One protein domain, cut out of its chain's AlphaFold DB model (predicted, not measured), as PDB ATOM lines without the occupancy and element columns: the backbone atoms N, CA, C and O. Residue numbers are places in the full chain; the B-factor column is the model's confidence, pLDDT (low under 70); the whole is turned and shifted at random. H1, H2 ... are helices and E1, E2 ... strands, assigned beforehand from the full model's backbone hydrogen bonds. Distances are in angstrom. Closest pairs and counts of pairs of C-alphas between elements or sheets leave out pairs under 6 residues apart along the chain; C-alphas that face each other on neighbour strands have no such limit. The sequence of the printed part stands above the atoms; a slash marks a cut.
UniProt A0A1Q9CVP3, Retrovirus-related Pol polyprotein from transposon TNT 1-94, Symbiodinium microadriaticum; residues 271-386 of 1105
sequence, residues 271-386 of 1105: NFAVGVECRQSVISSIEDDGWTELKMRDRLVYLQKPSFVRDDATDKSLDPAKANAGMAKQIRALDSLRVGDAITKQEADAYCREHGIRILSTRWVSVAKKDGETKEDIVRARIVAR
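AT A GLANCE: This is residues 271 to 386 of the 1105 residues of the protein "Retrovirus-related Pol polyprotein from transposon TNT 1-94" of Symbiodinium microadriaticum (UniProt A0A1Q9CVP3). One long helix, H1, forms the core, and two separate two-stranded hairpins pack on different sides of it: the long hairpin of E5 and E6, chiefly through E6, and the shorter hairpin of E1 and E2, chiefly through E1. The short strand E4 and the helix H2 form an arm at one end of the longest axis, while residues 271 to 290 run as a long stretch with no named element along the outside. The printed part has 116 residues, with two named helices and six named strands in the order E1, E2, E3, H1, E4, H2, E5, E6. Both sheets are antiparallel, and the class is mixed, helices and strands. The whole is compact, with a radius of gyration of the C-alphas of 15.5 A and spans of 47 by 33 by 29 A.

IN THESE COORDINATES: After residues 271 to 290, E1 covers residues 291 to 296, 15.7 A long, beginning with C-alpha 291 at (54.038, 59.615, 127.587). E2 is residues 299 to 304, 16.4 A, and E3 is residues 308 to 310. H1 runs from Pro 320 at (42.035, 60.530, 131.136) to Ser 336, 24.1 A. E4 is residues 340 to 343, and H2 is residues 345 to 355, 15.4 A. E5, residues 359 to 370, spans 34.5 A; E6, residues 377 to 385, spans 26.0 A and ends with C-alpha 385 at (48.738, 81.073, 134.761).

HOW THE PARTS SIT: E1 and E2 are a hairpin, antiparallel at 148 degrees, with N 292 and O 303 2.8 A apart, within hydrogen-bond range. Between E1 and H1 the closest C-alphas are those of Met 296 and Asp 335, 5.1 A apart. Residues 309 to 310 of E3 pair briefly with residues 317 to 318, antiparallel, and residues 308 to 309 of E3 with residues 276 to 277, also antiparallel. H1 and E6 have 17 pairs of C-alphas within 8 A, the closest being those of Gly 326 and Ala 381, 5.0 A apart. E5 and E6 are a hairpin, antiparallel at 164 degrees, with N 365 and O 382 2.8 A apart, within hydrogen-bond range. E4 and H2 meet only through their link. H1 and H2 are apart. In H1 and H2 every O i to N i+4 pair is within hydrogen-bond range.

THE WHOLE: The two C-alphas farthest apart are those of Glu 354 in H2 and Lys 375 between E5 and E6, 47.7 A. The printed part has no cut, and no link between named elements is long. The mean pLDDT of the printed part is 82.9; residues 271 to 289 and 372 to 373 are under 70.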
ATOM      1  N   ASN A 271      52.172  68.050 143.974       37.84
ATOM      2  CA  ASN A 271      51.490  67.031 143.165       37.84
ATOM      3  C   ASN A 271      49.989  67.313 142.980       37.84
ATOM      4  O   ASN A 271      49.411  66.891 141.978       37.84
ATOM      5  N   PHE A 272      49.362  68.090 143.871       38.34
ATOM      6  CA  PHE A 272      47.981  68.546 143.703       38.34
ATOM      7  C   PHE A 272      47.893  69.750 142.752       38.34
ATOM      8  O   PHE A 272      47.560  70.882 143.118       38.34
ATOM      9  N   ALA A 273      48.130  69.486 141.465       43.03
ATOM     10  CA  ALA A 273      47.890  70.413 140.362       43.03
ATOM     11  C   ALA A 273      46.379  70.560 140.058       43.03
ATOM     12  O   ALA A 273      45.951  70.331 138.931       43.03
ATOM     13  N   VAL A 274      45.598  70.939 141.089       51.31
ATOM     14  CA  VAL A 274      44.128  71.122 141.168       51.31
ATOM     15  C   VAL A 274      43.384  70.766 139.877       51.31
ATOM     16  O   VAL A 274      43.276  71.591 138.968       51.31
ATOM     17  N   GLY A 275      42.868  69.534 139.836       55.34
ATOM     18  CA  GLY A 275      42.094  68.983 138.722       55.34
ATOM     19  C   GLY A 275      42.825  67.933 137.877       55.34
ATOM     20  O   GLY A 275      42.172  67.287 137.063       55.34
ATOM     21  N   VAL A 276      44.136  67.724 138.056       60.22
ATOM     22  CA  VAL A 276      44.915  66.699 137.333       60.22
ATOM     23  C   VAL A 276      45.892  65.992 138.269       60.22
ATOM     24  O   VAL A 276      46.659  66.652 138.967       60.22
ATOM     25  N   GLU A 277      45.912  64.659 138.214       65.88
ATOM     26  CA  GLU A 277      46.891  63.805 138.891       65.88
ATOM     27  C   GLU A 277      47.640  62.927 137.880       65.88
ATOM     28  O   GLU A 277      47.050  62.357 136.953       65.88
ATOM     29  N   CYS A 278      48.944  62.773 138.102       58.16
ATOM     30  CA  CYS A 278      49.831  61.887 137.358       58.16
ATOM     31  C   CYS A 278      50.679  61.087 138.353       58.16
ATOM     32  O   CYS A 278      51.259  61.668 139.271       58.16
ATOM     33  N   ARG A 279      50.813  59.771 138.150       56.88
ATOM     34  CA  ARG A 279      51.844  58.980 138.842       56.88
ATOM     35  C   ARG A 279      53.211  59.469 138.368       56.88
ATOM     36  O   ARG A 279      53.462  59.424 137.169       56.88
ATOM     37  N   GLN A 280      54.093  59.916 139.261       52.81
ATOM     38  CA  GLN A 280      55.448  60.288 138.850       52.81
ATOM     39  C   GLN A 280      56.179  59.043 138.320       52.81
ATOM     40  O   GLN A 280      56.418  58.104 139.074       52.81
ATOM     41  N   SER A 281      56.520  59.032 137.030       55.25
ATOM     42  CA  SER A 281      57.431  58.053 136.435       55.25
ATOM     43  C   SER A 281      58.585  58.786 135.760       55.25
ATOM     44  O   SER A 281      58.439  59.926 135.311       55.25
ATOM     45  N   VAL A 282      59.754  58.152 135.729       55.84
ATOM     46  CA  VAL A 282      60.903  58.645 134.961       55.84
ATOM     47  C   VAL A 282      60.668  58.319 133.482       55.84
ATOM     48  O   VAL A 282      59.966  57.362 133.158       55.84
ATOM     49  N   ILE A 283      61.227  59.123 132.575       57.88
ATOM     50  CA  ILE A 283      61.217  58.830 131.138       57.88
ATOM     51  C   ILE A 283      62.292  57.759 130.879       57.88
ATOM     52  O   ILE A 283      63.446  58.082 130.617       57.88
ATOM     53  N   SER A 284      61.916  56.488 131.040       46.66
ATOM     54  CA  SER A 284      62.755  55.304 130.786       46.66
ATOM     55  C   SER A 284      62.830  54.954 129.301       46.66
ATOM     56  O   SER A 284      63.904  54.665 128.779       46.66
ATOM     57  N   SER A 285      61.692  55.015 128.611       50.00
ATOM     58  CA  SER A 285      61.584  54.890 127.160       50.00
ATOM     59  C   SER A 285      60.464  55.794 126.631       50.00
ATOM     60  O   SER A 285      59.634  56.295 127.394       50.00
ATOM     61  N   ILE A 286      60.437  56.010 125.314       49.59
ATOM     62  CA  ILE A 286      59.335  56.705 124.619       49.59
ATOM     63  C   ILE A 286      58.258  55.696 124.157       49.59
ATOM     64  O   ILE A 286      57.162  56.091 123.772       49.59
ATOM     65  N   GLU A 287      58.549  54.392 124.228       48.56
ATOM     66  CA  GLU A 287      57.651  53.306 123.803       48.56
ATOM     67  C   GLU A 287      56.672  52.876 124.919       48.56
ATOM     68  O   GLU A 287      55.712  52.154 124.658       48.56
ATOM     69  N   ASP A 288      56.863  53.374 126.147       52.53
ATOM     70  CA  ASP A 288      55.956  53.190 127.283       52.53
ATOM     71  C   ASP A 288      54.637  53.989 127.127       52.53
ATOM     72  O   ASP A 288      54.634  55.208 126.939       52.53
ATOM     73  N   ASP A 289      53.501  53.310 127.341       56.59
ATOM     74  CA  ASP A 289      52.088  53.731 127.145       56.59
ATOM     75  C   ASP A 289      51.598  54.988 127.932       56.59
ATOM     76  O   ASP A 289      50.396  55.308 127.988       56.59
ATOM     77  N   GLY A 290      52.519  55.679 128.613       72.50
ATOM     78  CA  GLY A 290      52.285  56.773 129.558       72.50
ATOM     79  C   GLY A 290      52.732  58.170 129.108       72.50
ATOM     80  O   GLY A 290      52.319  59.143 129.740       72.50
ATOM     81  N   TRP A 291      53.524  58.311 128.042       82.12
ATOM     82  CA  TRP A 291      54.038  59.615 127.587       82.12
ATOM     83  C   TRP A 291      53.583  59.975 126.165       82.12
ATOM     84  O   TRP A 291      53.166  59.143 125.367       82.12
ATOM     85  N   THR A 292      53.604  61.266 125.840       87.62
ATOM     86  CA  THR A 292      53.307  61.793 124.502       87.62
ATOM     87  C   THR A 292      54.369  62.820 124.132       87.62
ATOM     88  O   THR A 292      54.428  63.892 124.738       87.62
ATOM     89  N   GLU A 293      55.201  62.503 123.137       90.44
ATOM     90  CA  GLU A 293      56.194  63.438 122.600       90.44
ATOM     91  C   GLU A 293      55.517  64.579 121.826       90.44
ATOM     92  O   GLU A 293      54.584  64.381 121.036       90.44
ATOM     93  N   LEU A 294      55.981  65.801 122.081       91.44
ATOM     94  CA  LEU A 294      55.502  67.045 121.493       91.44
ATOM     95  C   LEU A 294      56.697  67.982 121.248       91.44
ATOM     96  O   LEU A 294      57.742  67.858 121.882       91.44
ATOM     97  N   LYS A 295      56.548  68.957 120.346       88.38
ATOM     98  CA  LYS A 295      57.566  69.991 120.102       88.38
ATOM     99  C   LYS A 295      57.103  71.332 120.670       88.38
ATOM    100  O   LYS A 295      55.921  71.665 120.584       88.38
ATOM    101  N   MET A 296      58.037  72.104 121.223       88.44
ATOM    102  CA  MET A 296      57.875  73.539 121.465       88.44
ATOM    103  C   MET A 296      59.068  74.268 120.843       88.44
ATOM    104  O   MET A 296      60.178  74.293 121.380       88.44
ATOM    105  N   ARG A 297      58.814  74.822 119.658       82.94
ATOM    106  CA  ARG A 297      59.756  75.326 118.659       82.94
ATOM    107  C   ARG A 297      60.820  74.318 118.289       82.94
ATOM    108  O   ARG A 297      60.580  73.519 117.396       82.94
ATOM    109  N   ASP A 298      61.954  74.342 118.975       81.00
ATOM    110  CA  ASP A 298      63.149  73.562 118.641       81.00
ATOM    111  C   ASP A 298      63.586  72.630 119.774       81.00
ATOM    112  O   ASP A 298      64.527  71.860 119.612       81.00
ATOM    113  N   ARG A 299      62.839  72.626 120.886       89.19
ATOM    114  CA  ARG A 299      62.987  71.670 121.987       89.19
ATOM    115  C   ARG A 299      61.835  70.664 121.959       89.19
ATOM    116  O   ARG A 299      60.687  71.031 121.691       89.19
ATOM    117  N   LEU A 300      62.142  69.400 122.239       90.75
ATOM    118  CA  LEU A 300      61.137  68.370 122.511       90.75
ATOM    119  C   LEU A 300      60.649  68.512 123.955       90.75
ATOM    120  O   LEU A 300      61.436  68.809 124.853       90.75
ATOM    121  N   VAL A 301      59.351  68.313 124.166       92.56
ATOM    122  CA  VAL A 301      58.722  68.257 125.486       92.56
ATOM    123  C   VAL A 301      57.801  67.046 125.554       92.56
ATOM    124  O   VAL A 301      57.086  66.729 124.603       92.56
ATOM    125  N   TYR A 302      57.802  66.378 126.696       90.75
ATOM    126  CA  TYR A 302      57.057  65.154 126.936       90.75
ATOM    127  C   TYR A 302      55.886  65.477 127.858       90.75
ATOM    128  O   TYR A 302      56.064  66.062 128.929       90.75
ATOM    129  N   LEU A 303      54.679  65.137 127.410       91.25
ATOM    130  CA  LEU A 303      53.450  65.235 128.190       91.25
ATOM    131  C   LEU A 303      53.151  63.870 128.807       91.25
ATOM    132  O   LEU A 303      52.990  62.893 128.076       91.25
ATOM    133  N   GLN A 304      53.036  63.809 130.129       88.44
ATOM    134  CA  GLN A 304      52.604  62.600 130.818       88.44
ATOM    135  C   GLN A 304      51.078  62.490 130.781       88.44
ATOM    136  O   GLN A 304      50.361  63.420 131.174       88.44
ATOM    137  N   LYS A 305      50.596  61.321 130.361       85.94
ATOM    138  CA  LYS A 305      49.192  60.912 130.413       85.94
ATOM    139  C   LYS A 305      48.721  60.943 131.876       85.94
ATOM    140  O   LYS A 305      49.347  60.303 132.724       85.94
ATOM    141  N   PRO A 306      47.652  61.681 132.210       86.12
ATOM    142  CA  PRO A 306      47.153  61.729 133.575       86.12
ATOM    143  C   PRO A 306      46.529  60.394 133.982       86.12
ATOM    144  O   PRO A 306      45.923  59.702 133.163       86.12
ATOM    145  N   SER A 307      46.657  60.047 135.261       81.50
ATOM    146  CA  SER A 307      45.952  58.910 135.862       81.50
ATOM    147  C   SER A 307      44.525  59.280 136.265       81.50
ATOM    148  O   SER A 307      43.644  58.425 136.243       81.50
ATOM    149  N   PHE A 308      44.283  60.552 136.595       82.75
ATOM    150  CA  PHE A 308      42.970  61.073 136.964       82.75
ATOM    151  C   PHE A 308      42.847  62.556 136.589       82.75
ATOM    152  O   PHE A 308      43.817  63.313 136.672       82.75
ATOM    153  N   VAL A 309      41.655  62.968 136.147       85.00
ATOM    154  CA  VAL A 309      41.333  64.352 135.768       85.00
ATOM    155  C   VAL A 309      39.916  64.688 136.227       85.00
ATOM    156  O   VAL A 309      39.011  63.868 136.077       85.00
ATOM    157  N   ARG A 310      39.709  65.904 136.738       86.31
ATOM    158  CA  ARG A 310      38.385  66.465 137.043       86.31
ATOM    159  C   ARG A 310      37.974  67.551 136.056       86.31
ATOM    160  O   ARG A 310      38.807  68.179 135.405       86.31
ATOM    161  N   ASP A 311      36.670  67.772 135.985       87.25
ATOM    162  CA  ASP A 311      36.031  68.853 135.254       87.25
ATOM    163  C   ASP A 311      35.958  70.134 136.103       87.25
ATOM    164  O   ASP A 311      35.234  70.191 137.096       87.25
ATOM    165  N   ASP A 312      36.660  71.189 135.692       86.88
ATOM    166  CA  ASP A 312      36.719  72.489 136.383       86.88
ATOM    167  C   ASP A 312      35.365  73.213 136.520       86.88
ATOM    168  O   ASP A 312      35.275  74.197 137.254       86.88
ATOM    169  N   ALA A 313      34.322  72.784 135.800       82.88
ATOM    170  CA  ALA A 313      32.999  73.408 135.822       82.88
ATOM    171  C   ALA A 313      31.953  72.607 136.622       82.88
ATOM    172  O   ALA A 313      30.902  73.156 136.958       82.88
ATOM    173  N   THR A 314      32.207  71.326 136.911       84.88
ATOM    174  CA  THR A 314      31.231  70.406 137.529       84.88
ATOM    175  C   THR A 314      31.808  69.464 138.596       84.88
ATOM    176  O   THR A 314      31.040  68.705 139.184       84.88
ATOM    177  N   ASP A 315      33.125  69.490 138.834       81.81
ATOM    178  CA  ASP A 315      33.904  68.609 139.734       81.81
ATOM    179  C   ASP A 315      33.766  67.094 139.454       81.81
ATOM    180  O   ASP A 315      34.144  66.240 140.256       81.81
ATOM    181  N   LYS A 316      33.242  66.728 138.277       87.50
ATOM    182  CA  LYS A 316      33.083  65.331 137.851       87.50
ATOM    183  C   LYS A 316      34.387  64.764 137.296       87.50
ATOM    184  O   LYS A 316      35.184  65.485 136.703       87.50
ATOM    185  N   SER A 317      34.576  63.453 137.444       87.50
ATOM    186  CA  SER A 317      35.686  62.727 136.815       87.50
ATOM    187  C   SER A 317      35.595  62.786 135.284       87.50
ATOM    188  O   SER A 317      34.503  62.668 134.719       87.50
ATOM    189  N   LEU A 318      36.739  62.951 134.621       88.12
ATOM    190  CA  LEU A 318      36.886  62.977 133.168       88.12
ATOM    191  C   LEU A 318      37.734  61.802 132.670       88.12
ATOM    192  O   LEU A 318      38.688  61.382 133.320       88.12
ATOM    193  N   ASP A 319      37.412  61.329 131.466       89.44
ATOM    194  CA  ASP A 319      38.184  60.337 130.710       89.44
ATOM    195  C   ASP A 319      39.657  60.795 130.554       89.44
ATOM    196  O   ASP A 319      39.911  61.795 129.864       89.44
ATOM    197  N   PRO A 320      40.640  60.092 131.158       88.06
ATOM    198  CA  PRO A 320      42.035  60.530 131.136       88.06
ATOM    199  C   PRO A 320      42.695  60.443 129.752       88.06
ATOM    200  O   PRO A 320      43.615  61.210 129.466       88.06
ATOM    201  N   ALA A 321      42.220  59.566 128.859       88.12
ATOM    202  CA  ALA A 321      42.737  59.465 127.495       88.12
ATOM    203  C   ALA A 321      42.260  60.652 126.643       88.12
ATOM    204  O   ALA A 321      43.063  61.295 125.959       88.12
ATOM    205  N   LYS A 322      40.977  61.020 126.755       90.06
ATOM    206  CA  LYS A 322      40.437  62.246 126.142       90.06
ATOM    207  C   LYS A 322      41.071  63.502 126.732       90.06
ATOM    208  O   LYS A 322      41.353  64.442 125.987       90.06
ATOM    209  N   ALA A 323      41.341  63.517 128.038       89.31
ATOM    210  CA  ALA A 323      42.068  64.602 128.684       89.31
ATOM    211  C   ALA A 323      43.501  64.733 128.143       89.31
ATOM    212  O   ALA A 323      43.886  65.837 127.760       89.31
ATOM    213  N   ASN A 324      44.250  63.631 128.001       90.81
ATOM    214  CA  ASN A 324      45.587  63.647 127.395       90.81
ATOM    215  C   ASN A 324      45.563  64.198 125.958       90.81
ATOM    216  O   ASN A 324      46.359  65.069 125.605       90.81
ATOM    217  N   ALA A 325      44.600  63.761 125.138       91.25
ATOM    218  CA  ALA A 325      44.416  64.282 123.784       91.25
ATOM    219  C   ALA A 325      44.120  65.797 123.778       91.25
ATOM    220  O   ALA A 325      44.673  66.536 122.959       91.25
ATOM    221  N   GLY A 326      43.305  66.281 124.724       91.12
ATOM    222  CA  GLY A 326      43.046  67.705 124.943       91.12
ATOM    223  C   GLY A 326      44.293  68.494 125.363       91.12
ATOM    224  O   GLY A 326      44.555  69.569 124.818       91.12
ATOM    225  N   MET A 327      45.094  67.952 126.284       93.50
ATOM    226  CA  MET A 327      46.353  68.545 126.757       93.50
ATOM    227  C   MET A 327      47.387  68.643 125.625       93.50
ATOM    228  O   MET A 327      47.939  69.718 125.380       93.50
ATOM    229  N   ALA A 328      47.572  67.569 124.852       93.00
ATOM    230  CA  ALA A 328      48.440  67.554 123.676       93.00
ATOM    231  C   ALA A 328      47.978  68.556 122.597       93.00
ATOM    232  O   ALA A 328      48.798  69.258 122.004       93.00
ATOM    233  N   LYS A 329      46.659  68.675 122.367       92.62
ATOM    234  CA  LYS A 329      46.059  69.668 121.453       92.62
ATOM    235  C   LYS A 329      46.336  71.107 121.915       92.62
ATOM    236  O   LYS A 329      46.619  71.958 121.075       92.62
ATOM    237  N   GLN A 330      46.332  71.374 123.224       93.25
ATOM    238  CA  GLN A 330      46.684  72.683 123.787       93.25
ATOM    239  C   GLN A 330      48.183  73.008 123.650       93.25
ATOM    240  O   GLN A 330      48.513  74.134 123.286       93.25
ATOM    241  N   ILE A 331      49.093  72.060 123.891       93.88
ATOM    242  CA  ILE A 331      50.546  72.295 123.749       93.88
ATOM    243  C   ILE A 331      50.903  72.592 122.283       93.88
ATOM    244  O   ILE A 331      51.561  73.592 122.003       93.88
ATOM    245  N   ARG A 332      50.362  71.812 121.334       93.94
ATOM    246  CA  ARG A 332      50.503  72.069 119.885       93.94
ATOM    247  C   ARG A 332      49.944  73.440 119.472       93.94
ATOM    248  O   ARG A 332      50.471  74.061 118.551       93.94
ATOM    249  N   ALA A 333      48.910  73.944 120.152       92.12
ATOM    250  CA  ALA A 333      48.392  75.296 119.931       92.12
ATOM    251  C   ALA A 333      49.330  76.393 120.477       92.12
ATOM    252  O   ALA A 333      49.509  77.413 119.815       92.12
ATOM    253  N   LEU A 334      49.966  76.189 121.639       93.75
ATOM    254  CA  LEU A 334      50.970  77.126 122.171       93.75
ATOM    255  C   LEU A 334      52.197  77.231 121.252       93.75
ATOM    256  O   LEU A 334      52.700  78.334 121.031       93.75
ATOM    257  N   ASP A 335      52.648  76.100 120.707       93.75
ATOM    258  CA  ASP A 335      53.763  76.031 119.762       93.75
ATOM    259  C   ASP A 335      53.441  76.709 118.420       93.75
ATOM    260  O   ASP A 335      54.088  77.686 118.039       93.75
ATOM    261  N   SER A 336      52.382  76.261 117.737       92.69
ATOM    262  CA  SER A 336      52.004  76.780 116.412       92.69
ATOM    263  C   SER A 336      51.651  78.274 116.414       92.69
ATOM    264  O   SER A 336      51.991  78.983 115.466       92.69
ATOM    265  N   LEU A 337      51.049  78.791 117.494       92.75
ATOM    266  CA  LEU A 337      50.806  80.230 117.676       92.75
ATOM    267  C   LEU A 337      52.035  81.004 118.195       92.75
ATOM    268  O   LEU A 337      51.983  82.235 118.286       92.75
ATOM    269  N   ARG A 338      53.143  80.305 118.486       93.25
ATOM    270  CA  ARG A 338      54.434  80.814 118.989       93.25
ATOM    271  C   ARG A 338      54.324  81.590 120.307       93.25
ATOM    272  O   ARG A 338      55.030  82.580 120.501       93.25
ATOM    273  N   VAL A 339      53.451  81.135 121.211       94.00
ATOM    274  CA  VAL A 339      53.041  81.866 122.429       94.00
ATOM    275  C   VAL A 339      54.210  82.181 123.366       94.00
ATOM    276  O   VAL A 339      54.218  83.234 124.002       94.00
ATOM    277  N   GLY A 340      55.231  81.326 123.398       93.56
ATOM    278  CA  GLY A 340      56.479  81.573 124.115       93.56
ATOM    279  C   GLY A 340      57.649  80.747 123.584       93.56
ATOM    280  O   GLY A 340      57.535  80.092 122.544       93.56
ATOM    281  N   ASP A 341      58.765  80.809 124.305       93.75
ATOM    282  CA  ASP A 341      59.981  80.017 124.109       93.75
ATOM    283  C   ASP A 341      60.150  79.042 125.283       93.75
ATOM    284  O   ASP A 341      60.111  79.470 126.439       93.75
ATOM    285  N   ALA A 342      60.316  77.746 125.000       94.50
ATOM    286  CA  ALA A 342      60.530  76.729 126.030       94.50
ATOM    287  C   ALA A 342      61.971  76.801 126.560       94.50
ATOM    288  O   ALA A 342      62.931  76.626 125.803       94.50
ATOM    289  N   ILE A 343      62.121  77.062 127.856       94.88
ATOM    290  CA  ILE A 343      63.404  77.330 128.509       94.88
ATOM    291  C   ILE A 343      63.572  76.544 129.815       94.88
ATOM    292  O   ILE A 343      62.602  76.097 130.429       94.88
ATOM    293  N   THR A 344      64.825  76.350 130.220       94.19
ATOM    294  CA  THR A 344      65.215  75.743 131.499       94.19
ATOM    295  C   THR A 344      65.013  76.710 132.665       94.19
ATOM    296  O   THR A 344      64.818  77.915 132.484       94.19
ATOM    297  N   LYS A 345      65.136  76.190 133.893       93.44
ATOM    298  CA  LYS A 345      65.090  77.009 135.109       93.44
ATOM    299  C   LYS A 345      66.161  78.109 135.125       93.44
ATOM    300  O   LYS A 345      65.850  79.232 135.491       93.44
ATOM    301  N   GLN A 346      67.393  77.816 134.699       94.00
ATOM    302  CA  GLN A 346      68.494  78.793 134.717       94.00
ATOM    303  C   GLN A 346      68.238  79.961 133.751       94.00
ATOM    304  O   GLN A 346      68.402  81.121 134.123       94.00
ATOM    305  N   GLU A 347      67.772  79.654 132.536       95.38
ATOM    306  CA  GLU A 347      67.344  80.647 131.541       95.38
ATOM    307  C   GLU A 347      66.168  81.500 132.067       95.38
ATOM    308  O   GLU A 347      66.144  82.718 131.871       95.38
ATOM    309  N   ALA A 348      65.211  80.882 132.772       94.31
ATOM    310  CA  ALA A 348      64.059  81.568 133.358       94.31
ATOM    311  C   ALA A 348      64.450  82.476 134.538       94.31
ATOM    312  O   ALA A 348      64.041  83.636 134.568       94.31
ATOM    313  N   ASP A 349      65.278  81.990 135.467       94.88
ATOM    314  CA  ASP A 349      65.788  82.750 136.616       94.88
ATOM    315  C   ASP A 349      66.643  83.952 136.162       94.88
ATOM    316  O   ASP A 349      66.598  85.018 136.782       94.88
ATOM    317  N   ALA A 350      67.396  83.811 135.062       95.81
ATOM    318  CA  ALA A 350      68.151  84.902 134.446       95.81
ATOM    319  C   ALA A 350      67.227  85.962 133.820       95.81
ATOM    320  O   ALA A 350      67.326  87.136 134.176       95.81
ATOM    321  N   TYR A 351      66.286  85.553 132.963       95.38
ATOM    322  CA  TYR A 351      65.316  86.453 132.320       95.38
ATOM    323  C   TYR A 351      64.425  87.188 133.337       95.38
ATOM    324  O   TYR A 351      64.140  88.378 133.182       95.38
ATOM    325  N   CYS A 352      64.028  86.503 134.413       93.56
ATOM    326  CA  CYS A 352      63.263  87.101 135.504       93.56
ATOM    327  C   CYS A 352      64.066  88.163 136.262       93.56
ATOM    328  O   CYS A 352      63.538  89.236 136.554       93.56
ATOM    329  N   ARG A 353      65.353  87.904 136.527       94.38
ATOM    330  CA  ARG A 353      66.264  88.856 137.181       94.38
ATOM    331  C   ARG A 353      66.557  90.079 136.311       94.38
ATOM    332  O   ARG A 353      66.585  91.185 136.833       94.38
ATOM    333  N   GLU A 354      66.748  89.872 135.010       95.75
ATOM    334  CA  GLU A 354      66.951  90.917 133.998       95.75
ATOM    335  C   GLU A 354      65.776  91.911 133.953       95.75
ATOM    336  O   GLU A 354      65.989  93.119 133.909       95.75
ATOM    337  N   HIS A 355      64.539  91.407 134.019       92.12
ATOM    338  CA  HIS A 355      63.321  92.214 133.874       92.12
ATOM    339  C   HIS A 355      62.638  92.587 135.205       92.12
ATOM    340  O   HIS A 355      61.620  93.276 135.194       92.12
ATOM    341  N   GLY A 356      63.164  92.138 136.350       91.88
ATOM    342  CA  GLY A 356      62.582  92.394 137.676       91.88
ATOM    343  C   GLY A 356      61.248  91.680 137.944       91.88
ATOM    344  O   GLY A 356      60.467  92.136 138.779       91.88
ATOM    345  N   ILE A 357      60.967  90.579 137.238       89.94
ATOM    346  CA  ILE A 357      59.692  89.840 137.294       89.94
ATOM    347  C   ILE A 357      59.812  88.524 138.078       89.94
ATOM    348  O   ILE A 357      60.907  88.022 138.329       89.94
ATOM    349  N   ARG A 358      58.670  87.940 138.457       90.25
ATOM    350  CA  ARG A 358      58.579  86.611 139.093       90.25
ATOM    351  C   ARG A 358      58.234  85.534 138.063       90.25
ATOM    352  O   ARG A 358      57.466  85.800 137.143       90.25
ATOM    353  N   ILE A 359      58.693  84.298 138.275       92.62
ATOM    354  CA  ILE A 359      58.135  83.137 137.566       92.62
ATOM    355  C   ILE A 359      56.734  82.861 138.128       92.62
ATOM    356  O   ILE A 359      56.571  82.633 139.328       92.62
ATOM    357  N   LEU A 360      55.719  82.862 137.268       92.38
ATOM    358  CA  LEU A 360      54.349  82.490 137.630       92.38
ATOM    359  C   LEU A 360      54.161  80.971 137.500       92.38
ATOM    360  O   LEU A 360      54.545  80.379 136.494       92.38
ATOM    361  N   SER A 361      53.521  80.322 138.473       90.81
ATOM    362  CA  SER A 361      53.084  78.928 138.300       90.81
ATOM    363  C   SER A 361      51.862  78.847 137.374       90.81
ATOM    364  O   SER A 361      51.139  79.827 137.182       90.81
ATOM    365  N   THR A 362      51.607  77.677 136.791       92.31
ATOM    366  CA  THR A 362      50.406  77.413 135.981       92.31
ATOM    367  C   THR A 362      49.611  76.232 136.539       92.31
ATOM    368  O   THR A 362      50.059  75.519 137.437       92.31
ATOM    369  N   ARG A 363      48.401  76.021 136.015       89.88
ATOM    370  CA  ARG A 363      47.665  74.760 136.133       89.88
ATOM    371  C   ARG A 363      46.994  74.389 134.820       89.88
ATOM    372  O   ARG A 363      46.797  75.241 133.952       89.88
ATOM    373  N   TRP A 364      46.596  73.129 134.716       91.75
ATOM    374  CA  TRP A 364      45.557  72.738 133.778       91.75
ATOM    375  C   TRP A 364      44.197  73.275 134.237       91.75
ATOM    376  O   TRP A 364      43.919  73.349 135.434       91.75
ATOM    377  N   VAL A 365      43.374  73.644 133.261       90.50
ATOM    378  CA  VAL A 365      41.923  73.798 133.387       90.50
ATOM    379  C   VAL A 365      41.292  72.864 132.360       90.50
ATOM    380  O   VAL A 365      41.543  73.029 131.163       90.50
ATOM    381  N   SER A 366      40.509  71.891 132.815       90.62
ATOM    382  CA  SER A 366      39.952  70.805 132.001       90.62
ATOM    383  C   SER A 366      38.431  70.831 132.060       90.62
ATOM    384  O   SER A 366      37.859  70.801 133.141       90.62
ATOM    385  N   VAL A 367      37.762  70.897 130.906       90.56
ATOM    386  CA  VAL A 367      36.290  70.934 130.845       90.56
ATOM    387  C   VAL A 367      35.771  70.018 129.738       90.56
ATOM    388  O   VAL A 367      36.230  70.104 128.593       90.56
ATOM    389  N   ALA A 368      34.795  69.169 130.057       88.81
ATOM    390  CA  ALA A 368      34.050  68.374 129.091       88.81
ATOM    391  C   ALA A 368      33.296  69.275 128.107       88.81
ATOM    392  O   ALA A 368      32.602  70.223 128.481       88.81
ATOM    393  N   LYS A 369      33.400  68.962 126.818       87.44
ATOM    394  CA  LYS A 369      32.608  69.588 125.759       87.44
ATOM    395  C   LYS A 369      32.186  68.540 124.747       87.44
ATOM    396  O   LYS A 369      32.888  67.561 124.545       87.44
ATOM    397  N   LYS A 370      31.090  68.797 124.042       82.12
ATOM    398  CA  LYS A 370      30.874  68.164 122.741       82.12
ATOM    399  C   LYS A 370      31.688  68.916 121.693       82.12
ATOM    400  O   LYS A 370      31.771  70.148 121.763       82.12
ATOM    401  N   ASP A 371      32.304  68.200 120.759       74.50
ATOM    402  CA  ASP A 371      32.918  68.840 119.598       74.50
ATOM    403  C   ASP A 371      31.826  69.543 118.768       74.50
ATOM    404  O   ASP A 371      30.680  69.092 118.709       74.50
ATOM    405  N   GLY A 372      32.157  70.686 118.170       63.88
ATOM    406  CA  GLY A 372      31.206  71.454 117.366       63.88
ATOM    407  C   GLY A 372      30.885  70.786 116.029       63.88
ATOM    408  O   GLY A 372      29.805  71.017 115.489       63.88
ATOM    409  N   GLU A 373      31.804  69.961 115.519       64.31
ATOM    410  CA  GLU A 373      31.704  69.332 114.201       64.31
ATOM    411  C   GLU A 373      31.206  67.882 114.311       64.31
ATOM    412  O   GLU A 373      30.194  67.540 113.702       64.31
ATOM    413  N   THR A 374      31.838  67.041 115.143       71.56
ATOM    414  CA  THR A 374      31.451  65.618 115.288       71.56
ATOM    415  C   THR A 374      30.367  65.361 116.342       71.56
ATOM    416  O   THR A 374      29.760  64.292 116.347       71.56
ATOM    417  N   LYS A 375      30.099  66.325 117.240       75.12
ATOM    418  CA  LYS A 375      29.234  66.197 118.439       75.12
ATOM    419  C   LYS A 375      29.662  65.135 119.466       75.12
ATOM    420  O   LYS A 375      28.942  64.909 120.443       75.12
ATOM    421  N   GLU A 376      30.836  64.535 119.294       80.44
ATOM    422  CA  GLU A 376      31.429  63.584 120.236       80.44
ATOM    423  C   GLU A 376      31.878  64.280 121.526       80.44
ATOM    424  O   GLU A 376      32.282  65.443 121.511       80.44
ATOM    425  N   ASP A 377      31.841  63.565 122.651       84.38
ATOM    426  CA  ASP A 377      32.323  64.085 123.932       84.38
ATOM    427  C   ASP A 377      33.861  64.098 123.972       84.38
ATOM    428  O   ASP A 377      34.499  63.043 123.936       84.38
ATOM    429  N   ILE A 378      34.437  65.295 124.084       90.00
ATOM    430  CA  ILE A 378      35.871  65.614 124.150       90.00
ATOM    431  C   ILE A 378      36.210  66.355 125.455       90.00
ATOM    432  O   ILE A 378      35.351  66.977 126.082       90.00
ATOM    433  N   VAL A 379      37.487  66.370 125.847       89.19
ATOM    434  CA  VAL A 379      37.973  67.211 126.957       89.19
ATOM    435  C   VAL A 379      38.744  68.404 126.394       89.19
ATOM    436  O   VAL A 379      39.742  68.243 125.689       89.19
ATOM    437  N   ARG A 380      38.305  69.626 126.715       89.94
ATOM    438  CA  ARG A 380      39.047  70.858 126.412       89.94
ATOM    439  C   ARG A 380      39.959  71.197 127.587       89.94
ATOM    440  O   ARG A 380      39.510  71.814 128.549       89.94
ATOM    441  N   ALA A 381      41.235  70.847 127.470       91.62
ATOM    442  CA  ALA A 381      42.272  71.315 128.383       91.62
ATOM    443  C   ALA A 381      42.806  72.703 127.964       91.62
ATOM    444  O   ALA A 381      42.874  73.026 126.776       91.62
ATOM    445  N   ARG A 382      43.209  73.520 128.939       92.75
ATOM    446  CA  ARG A 382      43.921  74.803 128.785       92.75
ATOM    447  C   ARG A 382      45.034  74.887 129.831       92.75
ATOM    448  O   ARG A 382      44.804  74.501 130.971       92.75
ATOM    449  N   ILE A 383      46.195  75.440 129.478       93.00
ATOM    450  CA  ILE A 383      47.200  75.860 130.471       93.00
ATOM    451  C   ILE A 383      46.863  77.292 130.891       93.00
ATOM    452  O   ILE A 383      46.644  78.149 130.030       93.00
ATOM    453  N   VAL A 384      46.788  77.533 132.198       92.62
ATOM    454  CA  VAL A 384      46.349  78.801 132.796       92.62
ATOM    455  C   VAL A 384      47.347  79.237 133.868       92.62
ATOM    456  O   VAL A 384      47.653  78.466 134.777       92.62
ATOM    457  N   ALA A 385      47.861  80.462 133.768       92.19
ATOM    458  CA  ALA A 385      48.738  81.073 134.761       92.19
ATOM    459  C   ALA A 385      47.989  81.371 136.070       92.19
ATOM    460  O   ALA A 385      46.823  81.761 136.070       92.19
ATOM    461  N   ARG A 386      48.683  81.191 137.196       89.00
ATOM    462  CA  ARG A 386      48.195  81.432 138.560       89.00
ATOM    463  C   ARG A 386      48.604  82.831 139.044       89.00
ATOM    464  O   ARG A 386      49.188  82.975 140.115       89.00
TER     465      ARG A 386